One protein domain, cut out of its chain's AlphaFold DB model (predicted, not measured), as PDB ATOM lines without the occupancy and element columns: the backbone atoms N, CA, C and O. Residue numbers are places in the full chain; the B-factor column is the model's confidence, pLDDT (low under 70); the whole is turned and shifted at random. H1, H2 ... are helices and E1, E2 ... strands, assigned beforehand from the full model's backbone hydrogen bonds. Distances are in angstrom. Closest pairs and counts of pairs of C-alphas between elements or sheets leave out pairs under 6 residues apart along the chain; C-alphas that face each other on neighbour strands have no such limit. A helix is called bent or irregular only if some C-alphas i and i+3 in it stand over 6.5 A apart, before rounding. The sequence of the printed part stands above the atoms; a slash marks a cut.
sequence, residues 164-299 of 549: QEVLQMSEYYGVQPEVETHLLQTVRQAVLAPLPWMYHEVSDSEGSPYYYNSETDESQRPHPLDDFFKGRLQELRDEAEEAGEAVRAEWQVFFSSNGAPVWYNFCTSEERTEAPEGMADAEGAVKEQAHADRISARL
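This is residues 164 to 299 of the 549 residues of the protein "Hypothetical protein" of Hemiselmis andersenii (UniProt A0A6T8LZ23). Helix H2 sits in the middle, with H1 crossing it, H3 running back beside part of it and H4 meeting its last residues at an angle; two small three-stranded sheets lie well apart from each other. H4 covers part of one face of the sheet E4 E5 E6, at the E4 side, while the sheet E1 E2 E3 lies off at one end of the long axis with no helix on it. You are reading 136 residues with four named helices and six named strands, in the order H1 H2 E1 E2 E3 H3 E4 E5 E6 H4; both sheets are antiparallel, in chain order, and the class is mixed, helices and strands. The whole is only just compact, close to loose, with a radius of gyration of the C-alphas of 16.9 A and spans of 53 by 40 by 27 A.

Start at E4, residues 252 to 255, E5, residues 261 to 265, and E6, residues 270 to 272, a meander, each strand the antiparallel neighbour of the one before. Look for N 254 and O 262 at 2.7 A, and N 263 and O 272 at 2.8 A, within hydrogen-bond range. H4, residues 282 to 298, is on one face of this sheet, making two layers, at a height over the sheet of 6.8 A; it runs across the strands, at 67 degrees to E4 on the local plane. Their closest C-alphas are those of Val 253 and Val 286, 6.3 A apart. Move on to the hub, the helix touching most others: H2, residues 181 to 192. Its residues 188 to 192 touch residues 293 to 297 of H4, at a steep tilt of 44 degrees, the same way; the closest C-alphas, of Leu 192 and Ala 297, are 4.9 A apart. H1, residues 164 to 173, touches H2 about perpendicular, at 76 degrees, closest at the C-alphas of Val 166 and Arg 188, 6.2 A. H3, residues 226 to 243, touches H2 with residues 229 to 236 alone, at a shallow tilt of 14 degrees, opposite ways; the closest C-alphas, of Leu 183 and Leu 233, are 6.3 A apart. H3 and H4 are apart. The second meander is E1, residues 199 to 203, E2, residues 209 to 213, and E3, residues 218 to 220, with N 202 and O 210 at 2.8 A and N 213 and O 218 at 2.8 A. In H1, H3 and H4 every O i to N i+4 pair is within hydrogen-bond range, in H2 6 of 8; H2 is irregular, only just, with C-alphas 182 and 185 6.6 A apart.

Find C-alpha 164 at (-28.307, -39.590, 23.529), where H1 begins its 14.2 A; H2 measures 17.6 A. E1 spans 13.1 A, E2 13.4 A and E3 6.8 A. From C-alpha 226 at (-39.943, -41.607, 38.511) H3 runs 25.6 A. E4 spans 10.3 A, E5 13.3 A and E6 6.7 A; H4 runs 24.9 A to C-alpha 298 at (-49.689, -36.075, 25.764).

The two C-alphas farthest apart, of Asp 217 and Gly 278, are 53.6 A apart. The printed part has no cut, and no link is long. Mean pLDDT of the printed part is 83.8; look for values under 70 at residues 244 to 249, 277 to 280 and 299.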
ATOM      1  N   GLN A 164     -29.031 -39.946  22.307       89.75
ATOM      2  CA  GLN A 164     -28.307 -39.590  23.529       89.75
ATOM      3  C   GLN A 164     -29.241 -39.357  24.721       89.75
ATOM      4  O   GLN A 164     -28.927 -39.819  25.812       89.75
ATOM      5  N   GLU A 165     -30.399 -38.719  24.529       89.81
ATOM      6  CA  GLU A 165     -31.395 -38.547  25.601       89.81
ATOM      7  C   GLU A 165     -31.908 -39.899  26.111       89.81
ATOM      8  O   GLU A 165     -31.999 -40.114  27.318       89.81
ATOM      9  N   VAL A 166     -32.174 -40.848  25.206       91.44
ATOM     10  CA  VAL A 166     -32.602 -42.203  25.592       91.44
ATOM     11  C   VAL A 166     -31.483 -42.958  26.311       91.44
ATOM     12  O   VAL A 166     -31.758 -43.656  27.286       91.44
ATOM     13  N   LEU A 167     -30.225 -42.807  25.887       91.38
ATOM     14  CA  LEU A 167     -29.076 -43.407  26.573       91.38
ATOM     15  C   LEU A 167     -28.881 -42.827  27.980       91.38
ATOM     16  O   LEU A 167     -28.732 -43.592  28.929       91.38
ATOM     17  N   GLN A 168     -28.947 -41.501  28.133       90.12
ATOM     18  CA  GLN A 168     -28.849 -40.831  29.434       90.12
ATOM     19  C   GLN A 168     -29.984 -41.254  30.370       90.12
ATOM     20  O   GLN A 168     -29.750 -41.552  31.540       90.12
ATOM     21  N   MET A 169     -31.211 -41.342  29.852       91.88
ATOM     22  CA  MET A 169     -32.353 -41.798  30.639       91.88
ATOM     23  C   MET A 169     -32.252 -43.291  30.994       91.88
ATOM     24  O   MET A 169     -32.638 -43.702  32.089       91.88
ATOM     25  N   SER A 170     -31.680 -44.110  30.108       93.44
ATOM     26  CA  SER A 170     -31.390 -45.519  30.401       93.44
ATOM     27  C   SER A 170     -30.362 -45.646  31.524       93.44
ATOM     28  O   SER A 170     -30.573 -46.416  32.458       93.44
ATOM     29  N   GLU A 171     -29.288 -44.850  31.484       93.00
ATOM     30  CA  GLU A 171     -28.284 -44.791  32.551       93.00
ATOM     31  C   GLU A 171     -28.912 -44.354  33.882       93.00
ATOM     32  O   GLU A 171     -28.674 -44.988  34.911       93.00
ATOM     33  N   TYR A 172     -29.786 -43.343  33.855       90.00
ATOM     34  CA  TYR A 172     -30.508 -42.866  35.036       90.00
ATOM     35  C   TYR A 172     -31.364 -43.956  35.704       90.00
ATOM     36  O   TYR A 172     -31.338 -44.102  36.929       90.00
ATOM     37  N   TYR A 173     -32.091 -44.757  34.917       92.31
ATOM     38  CA  TYR A 173     -32.906 -45.864  35.437       92.31
ATOM     39  C   TYR A 173     -32.136 -47.180  35.632       92.31
ATOM     40  O   TYR A 173     -32.711 -48.159  36.117       92.31
ATOM     41  N   GLY A 174     -30.849 -47.227  35.278       91.81
ATOM     42  CA  GLY A 174     -30.052 -48.454  35.309       91.81
ATOM     43  C   GLY A 174     -30.576 -49.528  34.350       91.81
ATOM     44  O   GLY A 174     -30.585 -50.709  34.695       91.81
ATOM     45  N   VAL A 175     -31.073 -49.116  33.184       91.69
ATOM     46  CA  VAL A 175     -31.489 -49.989  32.077       91.69
ATOM     47  C   VAL A 175     -30.301 -50.188  31.145       91.69
ATOM     48  O   VAL A 175     -29.641 -49.217  30.781       91.69
ATOM     49  N   GLN A 176     -30.026 -51.431  30.744       89.19
ATOM     50  CA  GLN A 176     -28.971 -51.750  29.776       89.19
ATOM     51  C   GLN A 176     -29.557 -51.834  28.358       89.19
ATOM     52  O   GLN A 176     -30.168 -52.852  28.032       89.19
ATOM     53  N   PRO A 177     -29.356 -50.835  27.476       88.06
ATOM     54  CA  PRO A 177     -30.018 -50.797  26.166       88.06
ATOM     55  C   PRO A 177     -29.665 -51.975  25.248       88.06
ATOM     56  O   PRO A 177     -30.469 -52.366  24.410       88.06
ATOM     57  N   GLU A 178     -28.472 -52.548  25.416       84.88
ATOM     58  CA  GLU A 178     -27.963 -53.682  24.630       84.88
ATOM     59  C   GLU A 178     -28.623 -55.022  24.998       84.88
ATOM     60  O   GLU A 178     -28.619 -55.966  24.209       84.88
ATOM     61  N   VAL A 179     -29.162 -55.129  26.214       85.38
ATOM     62  CA  VAL A 179     -29.693 -56.383  26.774       85.38
ATOM     63  C   VAL A 179     -31.200 -56.285  26.979       85.38
ATOM     64  O   VAL A 179     -31.947 -57.193  26.623       85.38
ATOM     65  N   GLU A 180     -31.659 -55.165  27.525       87.56
ATOM     66  CA  GLU A 180     -33.032 -54.919  27.950       87.56
ATOM     67  C   GLU A 180     -33.787 -54.068  26.914       87.56
ATOM     68  O   GLU A 180     -34.411 -53.058  27.241       87.56
ATOM     69  N   THR A 181     -33.752 -54.466  25.634       86.06
ATOM     70  CA  THR A 181     -34.348 -53.665  24.545       86.06
ATOM     71  C   THR A 181     -35.851 -53.441  24.714       86.06
ATOM     72  O   THR A 181     -36.375 -52.415  24.289       86.06
ATOM     73  N   HIS A 182     -36.547 -54.378  25.362       85.44
ATOM     74  CA  HIS A 182     -37.980 -54.292  25.662       85.44
ATOM     75  C   HIS A 182     -38.326 -53.153  26.641       85.44
ATOM     76  O   HIS A 182     -39.440 -52.636  26.607       85.44
ATOM     77  N   LEU A 183     -37.370 -52.712  27.468       90.81
ATOM     78  CA  LEU A 183     -37.557 -51.599  28.403       90.81
ATOM     79  C   LEU A 183     -37.424 -50.231  27.728       90.81
ATOM     80  O   LEU A 183     -37.900 -49.227  28.260       90.81
ATOM     81  N   LEU A 184     -36.805 -50.172  26.546       90.19
ATOM     82  CA  LEU A 184     -36.486 -48.906  25.889       90.19
ATOM     83  C   LEU A 184     -37.738 -48.125  25.487       90.19
ATOM     84  O   LEU A 184     -37.714 -46.900  25.547       90.19
ATOM     85  N   GLN A 185     -38.862 -48.788  25.199       90.38
ATOM     86  CA  GLN A 185     -40.126 -48.084  24.964       90.38
ATOM     87  C   GLN A 185     -40.612 -47.332  26.214       90.38
ATOM     88  O   GLN A 185     -41.112 -46.214  26.110       90.38
ATOM     89  N   THR A 186     -40.424 -47.901  27.408       91.31
ATOM     90  CA  THR A 186     -40.742 -47.231  28.678       91.31
ATOM     91  C   THR A 186     -39.747 -46.115  28.991       91.31
ATOM     92  O   THR A 186     -40.146 -45.060  29.477       91.31
ATOM     93  N   VAL A 187     -38.468 -46.290  28.649       92.50
ATOM     94  CA  VAL A 187     -37.469 -45.214  28.762       92.50
ATOM     95  C   VAL A 187     -37.834 -44.032  27.857       92.50
ATOM     96  O   VAL A 187     -37.809 -42.889  28.304       92.50
ATOM     97  N   ARG A 188     -38.248 -44.285  26.608       91.75
ATOM     98  CA  ARG A 188     -38.739 -43.240  25.691       91.75
ATOM     99  C   ARG A 188     -39.965 -42.524  26.244       91.75
ATOM    100  O   ARG A 188     -40.035 -41.301  26.184       91.75
ATOM    101  N   GLN A 189     -40.906 -43.277  26.815       91.06
ATOM    102  CA  GLN A 189     -42.061 -42.699  27.498       91.06
ATOM    103  C   GLN A 189     -41.632 -41.750  28.615       91.06
ATOM    104  O   GLN A 189     -42.195 -40.668  28.715       91.06
ATOM    105  N   ALA A 190     -40.626 -42.120  29.410       90.50
ATOM    106  CA  ALA A 190     -40.114 -41.275  30.482       90.50
ATOM    107  C   ALA A 190     -39.448 -39.988  29.967       90.50
ATOM    108  O   ALA A 190     -39.663 -38.935  30.554       90.50
ATOM    109  N   VAL A 191     -38.703 -40.050  28.855       89.69
ATOM    110  CA  VAL A 191     -38.109 -38.858  28.209       89.69
ATOM    111  C   VAL A 191     -39.187 -37.888  27.721       89.69
ATOM    112  O   VAL A 191     -39.032 -36.677  27.837       89.69
ATOM    113  N   LEU A 192     -40.278 -38.415  27.167       88.88
ATOM    114  CA  LEU A 192     -41.352 -37.614  26.578       88.88
ATOM    115  C   LEU A 192     -42.417 -37.165  27.576       88.88
ATOM    116  O   LEU A 192     -43.249 -36.326  27.229       88.88
ATOM    117  N   ALA A 193     -42.457 -37.762  28.764       86.06
ATOM    118  CA  ALA A 193     -43.557 -37.566  29.687       86.06
ATOM    119  C   ALA A 193     -43.642 -36.096  30.124       86.06
ATOM    120  O   ALA A 193     -42.673 -35.562  30.668       86.06
ATOM    121  N   PRO A 194     -44.798 -35.434  29.946       84.50
ATOM    122  CA  PRO A 194     -44.962 -34.078  30.432       84.50
ATOM    123  C   PRO A 194     -44.929 -34.059  31.963       84.50
ATOM    124  O   PRO A 194     -45.449 -34.955  32.641       84.50
ATOM    125  N   LEU A 195     -44.362 -32.987  32.517       84.06
ATOM    126  CA  LEU A 195     -44.448 -32.726  33.948       84.06
ATOM    127  C   LEU A 195     -45.924 -32.588  34.360       84.06
ATOM    128  O   LEU A 195     -46.695 -31.910  33.673       84.06
ATOM    129  N   PRO A 196     -46.353 -33.197  35.481       86.00
ATOM    130  CA  PRO A 196     -47.689 -32.961  36.013       86.00
ATOM    131  C   PRO A 196     -47.908 -31.470  36.290       86.00
ATOM    132  O   PRO A 196     -46.990 -30.801  36.748       86.00
ATOM    133  N   TRP A 197     -49.134 -30.973  36.101       78.38
ATOM    134  CA  TRP A 197     -49.463 -29.536  36.137       78.38
ATOM    135  C   TRP A 197     -49.029 -28.778  37.408       78.38
ATOM    136  O   TRP A 197     -48.851 -27.563  37.370       78.38
ATOM    137  N   MET A 198     -48.875 -29.479  38.536       79.44
ATOM    138  CA  MET A 198     -48.434 -28.909  39.817       79.44
ATOM    139  C   MET A 198     -46.912 -28.758  39.915       79.44
ATOM    140  O   MET A 198     -46.433 -28.150  40.865       79.44
ATOM    141  N   TYR A 199     -46.139 -29.363  39.013       86.31
ATOM    142  CA  TYR A 199     -44.682 -29.389  39.075       86.31
ATOM    143  C   TYR A 199     -44.059 -28.441  38.055       86.31
ATOM    144  O   TYR A 199     -44.467 -28.381  36.899       86.31
ATOM    145  N   HIS A 200     -43.013 -27.750  38.490       85.06
ATOM    146  CA  HIS A 200     -42.196 -26.869  37.669       85.06
ATOM    147  C   HIS A 200     -40.737 -27.301  37.751       85.06
ATOM    148  O   HIS A 200     -40.235 -27.574  38.842       85.06
ATOM    149  N   GLU A 201     -40.055 -27.349  36.613       86.00
ATOM    150  CA  GLU A 201     -38.606 -27.521  36.583       86.00
ATOM    151  C   GLU A 201     -37.921 -26.199  36.936       86.00
ATOM    152  O   GLU A 201     -38.263 -25.135  36.420       86.00
ATOM    153  N   VAL A 202     -36.961 -26.268  37.851       85.88
ATOM    154  CA  VAL A 202     -36.162 -25.137  38.310       85.88
ATOM    155  C   VAL A 202     -34.709 -25.585  38.364       85.88
ATOM    156  O   VAL A 202     -34.420 -26.711  38.753       85.88
ATOM    157  N   SER A 203     -33.772 -24.716  38.004       83.62
ATOM    158  CA  SER A 203     -32.341 -25.010  38.126       83.62
ATOM    159  C   SER A 203     -31.773 -24.400  39.406       83.62
ATOM    160  O   SER A 203     -32.169 -23.306  39.821       83.62
ATOM    161  N   ASP A 204     -30.856 -25.106  40.066       79.81
ATOM    162  CA  ASP A 204     -30.091 -24.539  41.176       79.81
ATOM    163  C   ASP A 204     -28.991 -23.582  40.677       79.81
ATOM    164  O   ASP A 204     -28.843 -23.326  39.481       79.81
ATOM    165  N   SER A 205     -28.218 -23.000  41.600       77.31
ATOM    166  CA  SER A 205     -27.128 -22.074  41.253       77.31
ATOM    167  C   SER A 205     -26.009 -22.715  40.427       77.31
ATOM    168  O   SER A 205     -25.198 -21.991  39.855       77.31
ATOM    169  N   GLU A 206     -25.947 -24.045  40.393       75.69
ATOM    170  CA  GLU A 206     -24.977 -24.823  39.619       75.69
ATOM    171  C   GLU A 206     -25.548 -25.252  38.257       75.69
ATOM    172  O   GLU A 206     -24.835 -25.840  37.449       75.69
ATOM    173  N   GLY A 207     -26.815 -24.925  37.974       76.62
ATOM    174  CA  GLY A 207     -27.506 -25.297  36.742       76.62
ATOM    175  C   GLY A 207     -28.100 -26.706  36.760       76.62
ATOM    176  O   GLY A 207     -28.595 -27.153  35.730       76.62
ATOM    177  N   SER A 208     -28.088 -27.406  37.901       78.06
ATOM    178  CA  SER A 208     -28.699 -28.733  38.007       78.06
ATOM    179  C   SER A 208     -30.216 -28.608  38.190       78.06
ATOM    180  O   SER A 208     -30.657 -27.841  39.056       78.06
ATOM    181  N   PRO A 209     -31.031 -29.348  37.417       82.81
ATOM    182  CA  PRO A 209     -32.480 -29.271  37.529       82.81
ATOM    183  C   PRO A 209     -32.989 -29.925  38.824       82.81
ATOM    184  O   PRO A 209     -32.431 -30.897  39.343       82.81
ATOM    185  N   TYR A 210     -34.075 -29.374  39.351       86.44
ATOM    186  CA  TYR A 210     -34.919 -29.937  40.397       86.44
ATOM    187  C   TYR A 210     -36.377 -29.551  40.129       86.44
ATOM    188  O   TYR A 210     -36.671 -28.572  39.450       86.44
ATOM    189  N   TYR A 211     -37.306 -30.321  40.678       86.25
ATOM    190  CA  TYR A 211     -38.733 -30.157  40.452       86.25
ATOM    191  C   TYR A 211     -39.398 -29.567  41.692       86.25
ATOM    192  O   TYR A 211     -39.235 -30.073  42.803       86.25
ATOM    193  N   TYR A 212     -40.153 -28.494  41.503       84.62
ATOM    194  CA  TYR A 212     -40.892 -27.792  42.545       84.62
ATOM    195  C   TYR A 212     -42.393 -28.006  42.373       84.62
ATOM    196  O   TYR A 212     -42.940 -27.714  41.314       84.62
ATOM    197  N   ASN A 213     -43.056 -28.484  43.422       83.44
ATOM    198  CA  ASN A 213     -44.501 -28.629  43.474       83.44
ATOM    199  C   ASN A 213     -45.147 -27.339  44.008       83.44
ATOM    200  O   ASN A 213     -44.983 -27.001  45.182       83.44
ATOM    201  N   SER A 214     -45.909 -26.643  43.166       77.38
ATOM    202  CA  SER A 214     -46.572 -25.377  43.498       77.38
ATOM    203  C   SER A 214     -47.750 -25.519  44.468       77.38
ATOM    204  O   SER A 214     -48.090 -24.558  45.157       77.38
ATOM    205  N   GLU A 215     -48.339 -26.711  44.589       77.69
ATOM    206  CA  GLU A 215     -49.456 -26.980  45.503       77.69
ATOM    207  C   GLU A 215     -48.985 -27.370  46.912       77.69
ATOM    208  O   GLU A 215     -49.627 -27.023  47.908       77.69
ATOM    209  N   THR A 216     -47.877 -28.114  47.022       73.75
ATOM    210  CA  THR A 216     -47.338 -28.568  48.318       73.75
ATOM    211  C   THR A 216     -46.199 -27.704  48.849       73.75
ATOM    212  O   THR A 216     -45.885 -27.812  50.036       73.75
ATOM    213  N   ASP A 217     -45.630 -26.830  48.014       72.19
ATOM    214  CA  ASP A 217     -44.423 -26.047  48.307       72.19
ATOM    215  C   ASP A 217     -43.211 -26.951  48.623       72.19
ATOM    216  O   ASP A 217     -42.335 -26.618  49.424       72.19
ATOM    217  N   GLU A 218     -43.185 -28.149  48.027       77.06
ATOM    218  CA  GLU A 218     -42.119 -29.137  48.201       77.06
ATOM    219  C   GLU A 218     -41.254 -29.215  46.938       77.06
ATOM    220  O   GLU A 218     -41.751 -29.215  45.814       77.06
ATOM    221  N   SER A 219     -39.938 -29.299  47.129       83.12
ATOM    222  CA  SER A 219     -38.967 -29.490  46.050       83.12
ATOM    223  C   SER A 219     -38.356 -30.882  46.131       83.12
ATOM    224  O   SER A 219     -38.053 -31.378  47.218       83.12
ATOM    225  N   GLN A 220     -38.101 -31.482  44.976       85.19
ATOM    226  CA  GLN A 220     -37.494 -32.800  44.844       85.19
ATOM    227  C   GLN A 220     -36.525 -32.832  43.662       85.19
ATOM    228  O   GLN A 220     -36.712 -32.117  42.685       85.19
ATOM    229  N   ARG A 221     -35.468 -33.643  43.751       84.50
ATOM    230  CA  ARG A 221     -34.549 -33.872  42.623       84.50
ATOM    231  C   ARG A 221     -35.058 -34.938  41.644       84.50
ATOM    232  O   ARG A 221     -34.944 -34.701  40.450       84.50
ATOM    233  N   PRO A 222     -35.632 -36.068  42.101       86.94
ATOM    234  CA  PRO A 222     -36.244 -37.039  41.195       86.94
ATOM    235  C   PRO A 222     -37.445 -36.446  40.458       86.94
ATOM    236  O   PRO A 222     -38.196 -35.640  41.022       86.94
ATOM    237  N   HIS A 223     -37.652 -36.881  39.219       86.25
ATOM    238  CA  HIS A 223     -38.822 -36.498  38.443       86.25
ATOM    239  C   HIS A 223     -40.094 -37.020  39.142       86.25
ATOM    240  O   HIS A 223     -40.095 -38.136  39.667       86.25
ATOM    241  N   PRO A 224     -41.210 -36.266  39.175       86.75
ATOM    242  CA  PRO A 224     -42.441 -36.680  39.866       86.75
ATOM    243  C   PRO A 224     -43.057 -37.988  39.364       86.75
ATOM    244  O   PRO A 224     -43.844 -38.603  40.079       86.75
ATOM    245  N   LEU A 225     -42.704 -38.418  38.153       87.31
ATOM    246  CA  LEU A 225     -43.143 -39.688  37.570       87.31
ATOM    247  C   LEU A 225     -42.120 -40.821  37.718       87.31
ATOM    248  O   LEU A 225     -42.364 -41.918  37.225       87.31
ATOM    249  N   ASP A 226     -40.997 -40.596  38.404       88.50
ATOM    250  CA  ASP A 226     -39.943 -41.607  38.511       88.50
ATOM    251  C   ASP A 226     -40.415 -42.889  39.182       88.50
ATOM    252  O   ASP A 226     -40.070 -43.971  38.720       88.50
ATOM    253  N   ASP A 227     -41.211 -42.795  40.246       87.56
ATOM    254  CA  ASP A 227     -41.706 -43.985  40.944       87.56
ATOM    255  C   ASP A 227     -42.630 -44.818  40.047       87.56
ATOM    256  O   ASP A 227     -42.589 -46.049  40.077       87.56
ATOM    257  N   PHE A 228     -43.414 -44.150  39.195       88.12
ATOM    258  CA  PHE A 228     -44.269 -44.807  38.212       88.12
ATOM    259  C   PHE A 228     -43.437 -45.556  37.164       88.12
ATOM    260  O   PHE A 228     -43.663 -46.744  36.938       88.12
ATOM    261  N   PHE A 229     -42.440 -44.896  36.566       91.44
ATOM    262  CA  PHE A 229     -41.594 -45.524  35.549       91.44
ATOM    263  C   PHE A 229     -40.706 -46.625  36.126       91.44
ATOM    264  O   PHE A 229     -40.591 -47.683  35.516       91.44
ATOM    265  N   LYS A 230     -40.146 -46.442  37.327       90.69
ATOM    266  CA  LYS A 230     -39.388 -47.490  38.028       90.69
ATOM    267  C   LYS A 230     -40.247 -48.718  38.306       90.69
ATOM    268  O   LYS A 230     -39.788 -49.831  38.066       90.69
ATOM    269  N   GLY A 231     -41.485 -48.521  38.765       90.00
ATOM    270  CA  GLY A 231     -42.447 -49.608  38.944       90.00
ATOM    271  C   GLY A 231     -42.712 -50.344  37.631       90.00
ATOM    272  O   GLY A 231     -42.571 -51.561  37.573       90.00
ATOM    273  N   ARG A 232     -42.984 -49.601  36.553       91.44
ATOM    274  CA  ARG A 232     -43.254 -50.184  35.234       91.44
ATOM    275  C   ARG A 232     -42.062 -50.952  34.654       91.44
ATOM    276  O   ARG A 232     -42.246 -52.017  34.075       91.44
ATOM    277  N   LEU A 233     -40.851 -50.422  34.806       93.50
ATOM    278  CA  LEU A 233     -39.620 -51.093  34.383       93.50
ATOM    279  C   LEU A 233     -39.400 -52.394  35.162       93.50
ATOM    280  O   LEU A 233     -38.977 -53.384  34.575       93.50
ATOM    281  N   GLN A 234     -39.697 -52.405  36.465       91.44
ATOM    282  CA  GLN A 234     -39.584 -53.613  37.278       91.44
ATOM    283  C   GLN A 234     -40.609 -54.676  36.868       91.44
ATOM    284  O   GLN A 234     -40.229 -55.826  36.690       91.44
ATOM    285  N   GLU A 235     -41.867 -54.291  36.637       90.38
ATOM    286  CA  GLU A 235     -42.900 -55.208  36.130       90.38
ATOM    287  C   GLU A 235     -42.461 -55.888  34.826       90.38
ATOM    288  O   GLU A 235     -42.554 -57.103  34.699       90.38
ATOM    289  N   LEU A 236     -41.922 -55.118  33.875       90.12
ATOM    290  CA  LEU A 236     -41.455 -55.655  32.594       90.12
ATOM    291  C   LEU A 236     -40.252 -56.599  32.743       90.12
ATOM    292  O   LEU A 236     -40.130 -57.554  31.978       90.12
ATOM    293  N   ARG A 237     -39.374 -56.357  33.725       90.12
ATOM    294  CA  ARG A 237     -38.270 -57.273  34.054       90.12
ATOM    295  C   ARG A 237     -38.792 -58.599  34.595       90.12
ATOM    296  O   ARG A 237     -38.327 -59.648  34.155       90.12
ATOM    297  N   ASP A 238     -39.763 -58.542  35.501       89.00
ATOM    298  CA  ASP A 238     -40.374 -59.729  36.102       89.00
ATOM    299  C   ASP A 238     -41.123 -60.554  35.028       89.00
ATOM    300  O   ASP A 238     -40.975 -61.775  34.959       89.00
ATOM    301  N   GLU A 239     -41.852 -59.888  34.123       87.88
ATOM    302  CA  GLU A 239     -42.518 -60.516  32.970       87.88
ATOM    303  C   GLU A 239     -41.515 -61.189  32.011       87.88
ATOM    304  O   GLU A 239     -41.759 -62.296  31.521       87.88
ATOM    305  N   ALA A 240     -40.369 -60.550  31.749       85.06
ATOM    306  CA  ALA A 240     -39.321 -61.107  30.894       85.06
ATOM    307  C   ALA A 240     -38.628 -62.329  31.528       85.06
ATOM    308  O   ALA A 240     -38.282 -63.276  30.815       85.06
ATOM    309  N   GLU A 241     -38.447 -62.334  32.853       83.94
ATOM    310  CA  GLU A 241     -37.922 -63.487  33.593       83.94
ATOM    311  C   GLU A 241     -38.880 -64.686  33.507       83.94
ATOM    312  O   GLU A 241     -38.441 -65.810  33.253       83.94
ATOM    313  N   GLU A 242     -40.189 -64.449  33.643       81.62
ATOM    314  CA  GLU A 242     -41.217 -65.491  33.541       81.62
ATOM    315  C   GLU A 242     -41.352 -66.052  32.113       81.62
ATOM    316  O   GLU A 242     -41.531 -67.260  31.931       81.62
ATOM    317  N   ALA A 243     -41.214 -65.201  31.092       78.81
ATOM    318  CA  ALA A 243     -41.287 -65.603  29.689       78.81
ATOM    319  C   ALA A 243     -40.050 -66.387  29.205       78.81
ATOM    320  O   ALA A 243     -40.135 -67.115  28.215       78.81
ATOM    321  N   GLY A 244     -38.902 -66.268  29.884       67.19
ATOM    322  CA  GLY A 244     -37.672 -66.998  29.551       67.19
ATOM    323  C   GLY A 244     -37.065 -66.644  28.186       67.19
ATOM    324  O   GLY A 244     -36.223 -67.388  27.676       67.19
ATOM    325  N   GLU A 245     -37.475 -65.527  27.586       56.44
ATOM    326  CA  GLU A 245     -37.150 -65.173  26.208       56.44
ATOM    327  C   GLU A 245     -36.422 -63.826  26.158       56.44
ATOM    328  O   GLU A 245     -36.982 -62.763  26.424       56.44
ATOM    329  N   ALA A 246     -35.136 -63.868  25.806       53.78
ATOM    330  CA  ALA A 246     -34.362 -62.669  25.512       53.78
ATOM    331  C   ALA A 246     -34.816 -62.117  24.153       53.78
ATOM    332  O   ALA A 246     -34.255 -62.457  23.109       53.78
ATOM    333  N   VAL A 247     -35.861 -61.289  24.164       53.34
ATOM    334  CA  VAL A 247     -36.341 -60.589  22.971       53.34
ATOM    335  C   VAL A 247     -35.272 -59.585  22.547       53.34
ATOM    336  O   VAL A 247     -35.156 -58.505  23.117       53.34
ATOM    337  N   ARG A 248     -34.471 -59.953  21.544       53.94
ATOM    338  CA  ARG A 248     -33.565 -59.033  20.852       53.94
ATOM    339  C   ARG A 248     -34.365 -58.278  19.803       53.94
ATOM    340  O   ARG A 248     -34.564 -58.774  18.697       53.94
ATOM    341  N   ALA A 249     -34.835 -57.084  20.146       57.34
ATOM    342  CA  ALA A 249     -35.315 -56.158  19.130       57.34
ATOM    343  C   ALA A 249     -34.089 -55.496  18.482       57.34
ATOM    344  O   ALA A 249     -33.416 -54.678  19.105       57.34
ATOM    345  N   GLU A 250     -33.757 -55.909  17.258       70.75
ATOM    346  CA  GLU A 250     -32.502 -55.532  16.592       70.75
ATOM    347  C   GLU A 250     -32.474 -54.074  16.103       70.75
ATOM    348  O   GLU A 250     -31.393 -53.518  15.958       70.75
ATOM    349  N   TRP A 251     -33.617 -53.417  15.882       85.31
ATOM    350  CA  TRP A 251     -33.644 -52.048  15.352       85.31
ATOM    351  C   TRP A 251     -34.774 -51.216  15.950       85.31
ATOM    352  O   TRP A 251     -35.919 -51.660  15.991       85.31
ATOM    353  N   GLN A 252     -34.453 -49.992  16.373       87.38
ATOM    354  CA  GLN A 252     -35.420 -48.998  16.837       87.38
ATOM    355  C   GLN A 252     -35.459 -47.773  15.934       87.38
ATOM    356  O   GLN A 252     -34.450 -47.386  15.347       87.38
ATOM    357  N   VAL A 253     -36.635 -47.151  15.867       89.69
ATOM    358  CA  VAL A 253     -36.877 -45.952  15.068       89.69
ATOM    359  C   VAL A 253     -36.730 -44.703  15.940       89.69
ATOM    360  O   VAL A 253     -37.321 -44.568  17.009       89.69
ATOM    361  N   PHE A 254     -35.947 -43.760  15.446       89.88
ATOM    362  CA  PHE A 254     -35.799 -42.403  15.946       89.88
ATOM    363  C   PHE A 254     -36.211 -41.423  14.855       89.88
ATOM    364  O   PHE A 254     -36.301 -41.781  13.683       89.88
ATOM    365  N   PHE A 255     -36.450 -40.173  15.231       90.00
ATOM    366  CA  PHE A 255     -36.800 -39.121  14.287       90.00
ATOM    367  C   PHE A 255     -35.804 -37.984  14.423       90.00
ATOM    368  O   PHE A 255     -35.560 -37.476  15.516       90.00
ATOM    369  N   SER A 256     -35.212 -37.591  13.302       87.00
ATOM    370  CA  SER A 256     -34.362 -36.404  13.257       87.00
ATOM    371  C   SER A 256     -35.208 -35.124  13.296       87.00
ATOM    372  O   SER A 256     -36.430 -35.159  13.149       87.00
ATOM    373  N   SER A 257     -34.570 -33.963  13.461       83.69
ATOM    374  CA  SER A 257     -35.257 -32.664  13.570       83.69
ATOM    375  C   SER A 257     -36.128 -32.294  12.360       83.69
ATOM    376  O   SER A 257     -37.044 -31.482  12.482       83.69
ATOM    377  N   ASN A 258     -35.875 -32.887  11.190       81.88
ATOM    378  CA  ASN A 258     -36.686 -32.695   9.986       81.88
ATOM    379  C   ASN A 258     -37.850 -33.706   9.865       81.88
ATOM    380  O   ASN A 258     -38.618 -33.630   8.906       81.88
ATOM    381  N   GLY A 259     -37.987 -34.626  10.825       80.94
ATOM    382  CA  GLY A 259     -38.998 -35.681  10.862       80.94
ATOM    383  C   GLY A 259     -38.645 -36.946  10.074       80.94
ATOM    384  O   GLY A 259     -39.475 -37.848   9.992       80.94
ATOM    385  N   ALA A 260     -37.446 -37.039   9.490       86.25
ATOM    386  CA  ALA A 260     -37.007 -38.245   8.795       86.25
ATOM    387  C   ALA A 260     -36.664 -39.363   9.797       86.25
ATOM    388  O   ALA A 260     -36.004 -39.073  10.808       86.25
ATOM    389  N   PRO A 261     -37.077 -40.616   9.518       89.31
ATOM    390  CA  PRO A 261     -36.784 -41.755  10.374       89.31
ATOM    391  C   PRO A 261     -35.296 -42.115  10.322       89.31
ATOM    392  O   PRO A 261     -34.676 -42.135   9.259       89.31
ATOM    393  N   VAL A 262     -34.744 -42.425  11.486       90.88
ATOM    394  CA  VAL A 262     -33.377 -42.895  11.700       90.88
ATOM    395  C   VAL A 262     -33.466 -44.223  12.436       90.88
ATOM    396  O   VAL A 262     -34.125 -44.325  13.467       90.88
ATOM    397  N   TRP A 263     -32.819 -45.249  11.905       90.25
ATOM    398  CA  TRP A 263     -32.795 -46.585  12.478       90.25
ATOM    399  C   TRP A 263     -31.537 -46.749  13.313       90.25
ATOM    400  O   TRP A 263     -30.433 -46.548  12.809       90.25
ATOM    401  N   TYR A 264     -31.699 -47.133  14.574       89.56
ATOM    402  CA  TYR A 264     -30.586 -47.338  15.488       89.56
ATOM    403  C   TYR A 264     -30.636 -48.728  16.114       89.56
ATOM    404  O   TYR A 264     -31.676 -49.163  16.619       89.56
ATOM    405  N   ASN A 265     -29.499 -49.417  16.084       88.62
ATOM    406  CA  ASN A 265     -29.302 -50.699  16.744       88.62
ATOM    407  C   ASN A 265     -28.420 -50.494  17.979       88.62
ATOM    408  O   ASN A 265     -27.231 -50.203  17.860       88.62
ATOM    409  N   PHE A 266     -28.996 -50.676  19.168       85.31
ATOM    410  CA  PHE A 266     -28.281 -50.486  20.431       85.31
ATOM    411  C   PHE A 266     -27.174 -51.526  20.658       85.31
ATOM    412  O   PHE A 266     -26.161 -51.198  21.260       85.31
ATOM    413  N   CYS A 267     -27.312 -52.745  20.127       83.12
ATOM    414  CA  CYS A 267     -26.321 -53.813  20.284       83.12
ATOM    415  C   CYS A 267     -25.071 -53.593  19.420       83.12
ATOM    416  O   CYS A 267     -23.961 -53.914  19.838       83.12
ATOM    417  N   THR A 268     -25.242 -53.098  18.191       84.25
ATOM    418  CA  THR A 268     -24.125 -52.852  17.258       84.25
ATOM    419  C   THR A 268     -23.663 -51.399  17.251       84.25
ATOM    420  O   THR A 268     -22.629 -51.099  16.654       84.25
ATOM    421  N   SER A 269     -24.406 -50.503  17.912       84.44
ATOM    422  CA  SER A 269     -24.239 -49.046  17.836       84.44
ATOM    423  C   SER A 269     -24.262 -48.511  16.397       84.44
ATOM    424  O   SER A 269     -23.625 -47.504  16.089       84.44
ATOM    425  N   GLU A 270     -24.972 -49.200  15.499       86.62
ATOM    426  CA  GLU A 270     -25.077 -48.825  14.092       86.62
ATOM    427  C   GLU A 270     -26.295 -47.924  13.861       86.62
ATOM    428  O   GLU A 270     -27.407 -48.236  14.290       86.62
ATOM    429  N   GLU A 271     -26.078 -46.818  13.150       88.12
ATOM    430  CA  GLU A 271     -27.113 -45.873  12.735       88.12
ATOM    431  C   GLU A 271     -27.292 -45.931  11.213       88.12
ATOM    432  O   GLU A 271     -26.314 -45.886  10.460       88.12
ATOM    433  N   ARG A 272     -28.541 -46.019  10.749       88.31
ATOM    434  CA  ARG A 272     -28.893 -46.023   9.325       88.31
ATOM    435  C   ARG A 272     -30.049 -45.070   9.039       88.31
ATOM    436  O   ARG A 272     -31.015 -44.998   9.789       88.31
ATOM    437  N   THR A 273     -29.986 -44.374   7.907       85.25
ATOM    438  CA  THR A 273     -31.084 -43.522   7.404       85.25
ATOM    439  C   THR A 273     -32.103 -44.294   6.567       85.25
ATOM    440  O   THR A 273     -33.168 -43.778   6.245       85.25
ATOM    441  N   GLU A 274     -31.769 -45.524   6.183       83.75
ATOM    442  CA  GLU A 274     -32.617 -46.423   5.403       83.75
ATOM    443  C   GLU A 274     -33.007 -47.636   6.251       83.75
ATOM    444  O   GLU A 274     -32.296 -48.005   7.191       83.75
ATOM    445  N   ALA A 275     -34.144 -48.251   5.920       81.94
ATOM    446  CA  ALA A 275     -34.655 -49.400   6.652       81.94
ATOM    447  C   ALA A 275     -33.678 -50.597   6.590       81.94
ATOM    448  O   ALA A 275     -33.133 -50.883   5.519       81.94
ATOM    449  N   PRO A 276     -33.468 -51.325   7.701       81.56
ATOM    450  CA  PRO A 276     -32.614 -52.509   7.731       81.56
ATOM    451  C   PRO A 276     -33.093 -53.623   6.784       81.56
ATOM    452  O   PRO A 276     -34.293 -53.876   6.648       81.56
ATOM    453  N   GLU A 277     -32.149 -54.333   6.155       68.00
ATOM    454  CA  GLU A 277     -32.450 -55.472   5.278       68.00
ATOM    455  C   GLU A 277     -33.119 -56.606   6.077       68.00
ATOM    456  O   GLU A 277     -32.534 -57.140   7.015       68.00
ATOM    457  N   GLY A 278     -34.348 -56.982   5.701       67.62
ATOM    458  CA  GLY A 278     -35.117 -58.057   6.349       67.62
ATOM    459  C   GLY A 278     -36.351 -57.601   7.133       67.62
ATOM    460  O   GLY A 278     -37.139 -58.447   7.554       67.62
ATOM    461  N   MET A 279     -36.577 -56.292   7.285       68.25
ATOM    462  CA  MET A 279     -37.783 -55.775   7.935       68.25
ATOM    463  C   MET A 279     -38.971 -55.774   6.964       68.25
ATOM    464  O   MET A 279     -38.992 -55.020   5.993       68.25
ATOM    465  N   ALA A 280     -39.955 -56.646   7.208       64.31
ATOM    466  CA  ALA A 280     -41.083 -56.859   6.299       64.31
ATOM    467  C   ALA A 280     -42.025 -55.643   6.179       64.31
ATOM    468  O   ALA A 280     -42.623 -55.457   5.122       64.31
ATOM    469  N   ASP A 281     -42.138 -54.826   7.234       78.00
ATOM    470  CA  ASP A 281     -42.995 -53.632   7.276       78.00
ATOM    471  C   ASP A 281     -42.297 -52.453   7.978       78.00
ATOM    472  O   ASP A 281     -42.593 -52.088   9.117       78.00
ATOM    473  N   ALA A 282     -41.305 -51.875   7.298       79.81
ATOM    474  CA  ALA A 282     -40.558 -50.728   7.812       79.81
ATOM    475  C   ALA A 282     -41.431 -49.466   7.947       79.81
ATOM    476  O   ALA A 282     -41.228 -48.669   8.859       79.81
ATOM    477  N   GLU A 283     -42.410 -49.277   7.057       79.88
ATOM    478  CA  GLU A 283     -43.301 -48.115   7.092       79.88
ATOM    479  C   GLU A 283     -44.300 -48.206   8.257       79.88
ATOM    480  O   GLU A 283     -44.545 -47.204   8.932       79.88
ATOM    481  N   GLY A 284     -44.823 -49.404   8.541       81.81
ATOM    482  CA  GLY A 284     -45.656 -49.675   9.712       81.81
ATOM    483  C   GLY A 284     -44.929 -49.390  11.025       81.81
ATOM    484  O   GLY A 284     -45.448 -48.642  11.851       81.81
ATOM    485  N   ALA A 285     -43.693 -49.877  11.178       83.25
ATOM    486  CA  ALA A 285     -42.886 -49.644  12.380       83.25
ATOM    487  C   ALA A 285     -42.592 -48.150  12.626       83.25
ATOM    488  O   ALA A 285     -42.644 -47.677  13.762       83.25
ATOM    489  N   VAL A 286     -42.334 -47.378  11.563       85.38
ATOM    490  CA  VAL A 286     -42.143 -45.920  11.665       85.38
ATOM    491  C   VAL A 286     -43.427 -45.229  12.135       85.38
ATOM    492  O   VAL A 286     -43.377 -44.380  13.026       85.38
ATOM    493  N   LYS A 287     -44.587 -45.597  11.573       84.31
ATOM    494  CA  LYS A 287     -45.886 -45.034  11.980       84.31
ATOM    495  C   LYS A 287     -46.238 -45.401  13.419       84.31
ATOM    496  O   LYS A 287     -46.680 -44.535  14.172       84.31
ATOM    497  N   GLU A 288     -46.004 -46.651  13.806       85.12
ATOM    498  CA  GLU A 288     -46.239 -47.150  15.160       85.12
ATOM    499  C   GLU A 288     -45.387 -46.397  16.185       85.12
ATOM    500  O   GLU A 288     -45.930 -45.890  17.170       85.12
ATOM    501  N   GLN A 289     -44.088 -46.223  15.920       88.25
ATOM    502  CA  GLN A 289     -43.209 -45.486  16.828       88.25
ATOM    503  C   GLN A 289     -43.597 -44.005  16.927       88.25
ATOM    504  O   GLN A 289     -43.705 -43.474  18.032       88.25
ATOM    505  N   ALA A 290     -43.868 -43.341  15.797       85.81
ATOM    506  CA  ALA A 290     -44.316 -41.945  15.791       85.81
ATOM    507  C   ALA A 290     -45.618 -41.760  16.583       85.81
ATOM    508  O   ALA A 290     -45.808 -40.769  17.288       85.81
ATOM    509  N   HIS A 291     -46.542 -42.711  16.466       84.12
ATOM    510  CA  HIS A 291     -47.787 -42.709  17.218       84.12
ATOM    511  C   HIS A 291     -47.549 -42.931  18.721       84.12
ATOM    512  O   HIS A 291     -48.082 -42.178  19.539       84.12
ATOM    513  N   ALA A 292     -46.699 -43.890  19.094       85.69
ATOM    514  CA  ALA A 292     -46.370 -44.167  20.488       85.69
ATOM    515  C   ALA A 292     -45.700 -42.968  21.186       85.69
ATOM    516  O   ALA A 292     -46.062 -42.628  22.315       85.69
ATOM    517  N   ASP A 293     -44.779 -42.282  20.507       87.50
ATOM    518  CA  ASP A 293     -44.122 -41.085  21.038       87.50
ATOM    519  C   ASP A 293     -45.131 -39.934  21.233       87.50
ATOM    520  O   ASP A 293     -45.138 -39.270  22.270       87.50
ATOM    521  N   ARG A 294     -46.067 -39.740  20.290       84.50
ATOM    522  CA  ARG A 294     -47.127 -38.718  20.409       84.50
ATOM    523  C   ARG A 294     -48.066 -38.965  21.587       84.50
ATOM    524  O   ARG A 294     -48.417 -38.018  22.288       84.50
ATOM    525  N   ILE A 295     -48.455 -40.217  21.821       81.81
ATOM    526  CA  ILE A 295     -49.252 -40.584  23.001       81.81
ATOM    527  C   ILE A 295     -48.474 -40.256  24.279       81.81
ATOM    528  O   ILE A 295     -49.019 -39.646  25.197       81.81
ATOM    529  N   SER A 296     -47.191 -40.614  24.313       84.06
ATOM    530  CA  SER A 296     -46.308 -40.397  25.467       84.06
ATOM    531  C   SER A 296     -46.177 -38.920  25.834       84.06
ATOM    532  O   SER A 296     -46.315 -38.568  27.001       84.06
ATOM    533  N   ALA A 297     -46.021 -38.046  24.837       79.50
ATOM    534  CA  ALA A 297     -45.919 -36.602  25.042       79.50
ATOM    535  C   ALA A 297     -47.220 -35.939  25.534       79.50
ATOM    536  O   ALA A 297     -47.196 -34.825  26.054       79.50
ATOM    537  N   ARG A 298     -48.372 -36.603  25.372       73.38
ATOM    538  CA  ARG A 298     -49.689 -36.075  25.764       73.38
ATOM    539  C   ARG A 298     -50.226 -36.676  27.064       73.38
ATOM    540  O   ARG A 298     -51.164 -36.133  27.647       73.38
ATOM    541  N   LEU A 299     -49.649 -37.784  27.520       64.88
ATOM    542  CA  LEU A 299     -50.059 -38.484  28.732       64.88
ATOM    543  C   LEU A 299     -49.819 -37.609  29.969       64.88
ATOM    544  O   LEU A 299     -48.708 -37.526  30.480       64.88
TER     545      LEU A 299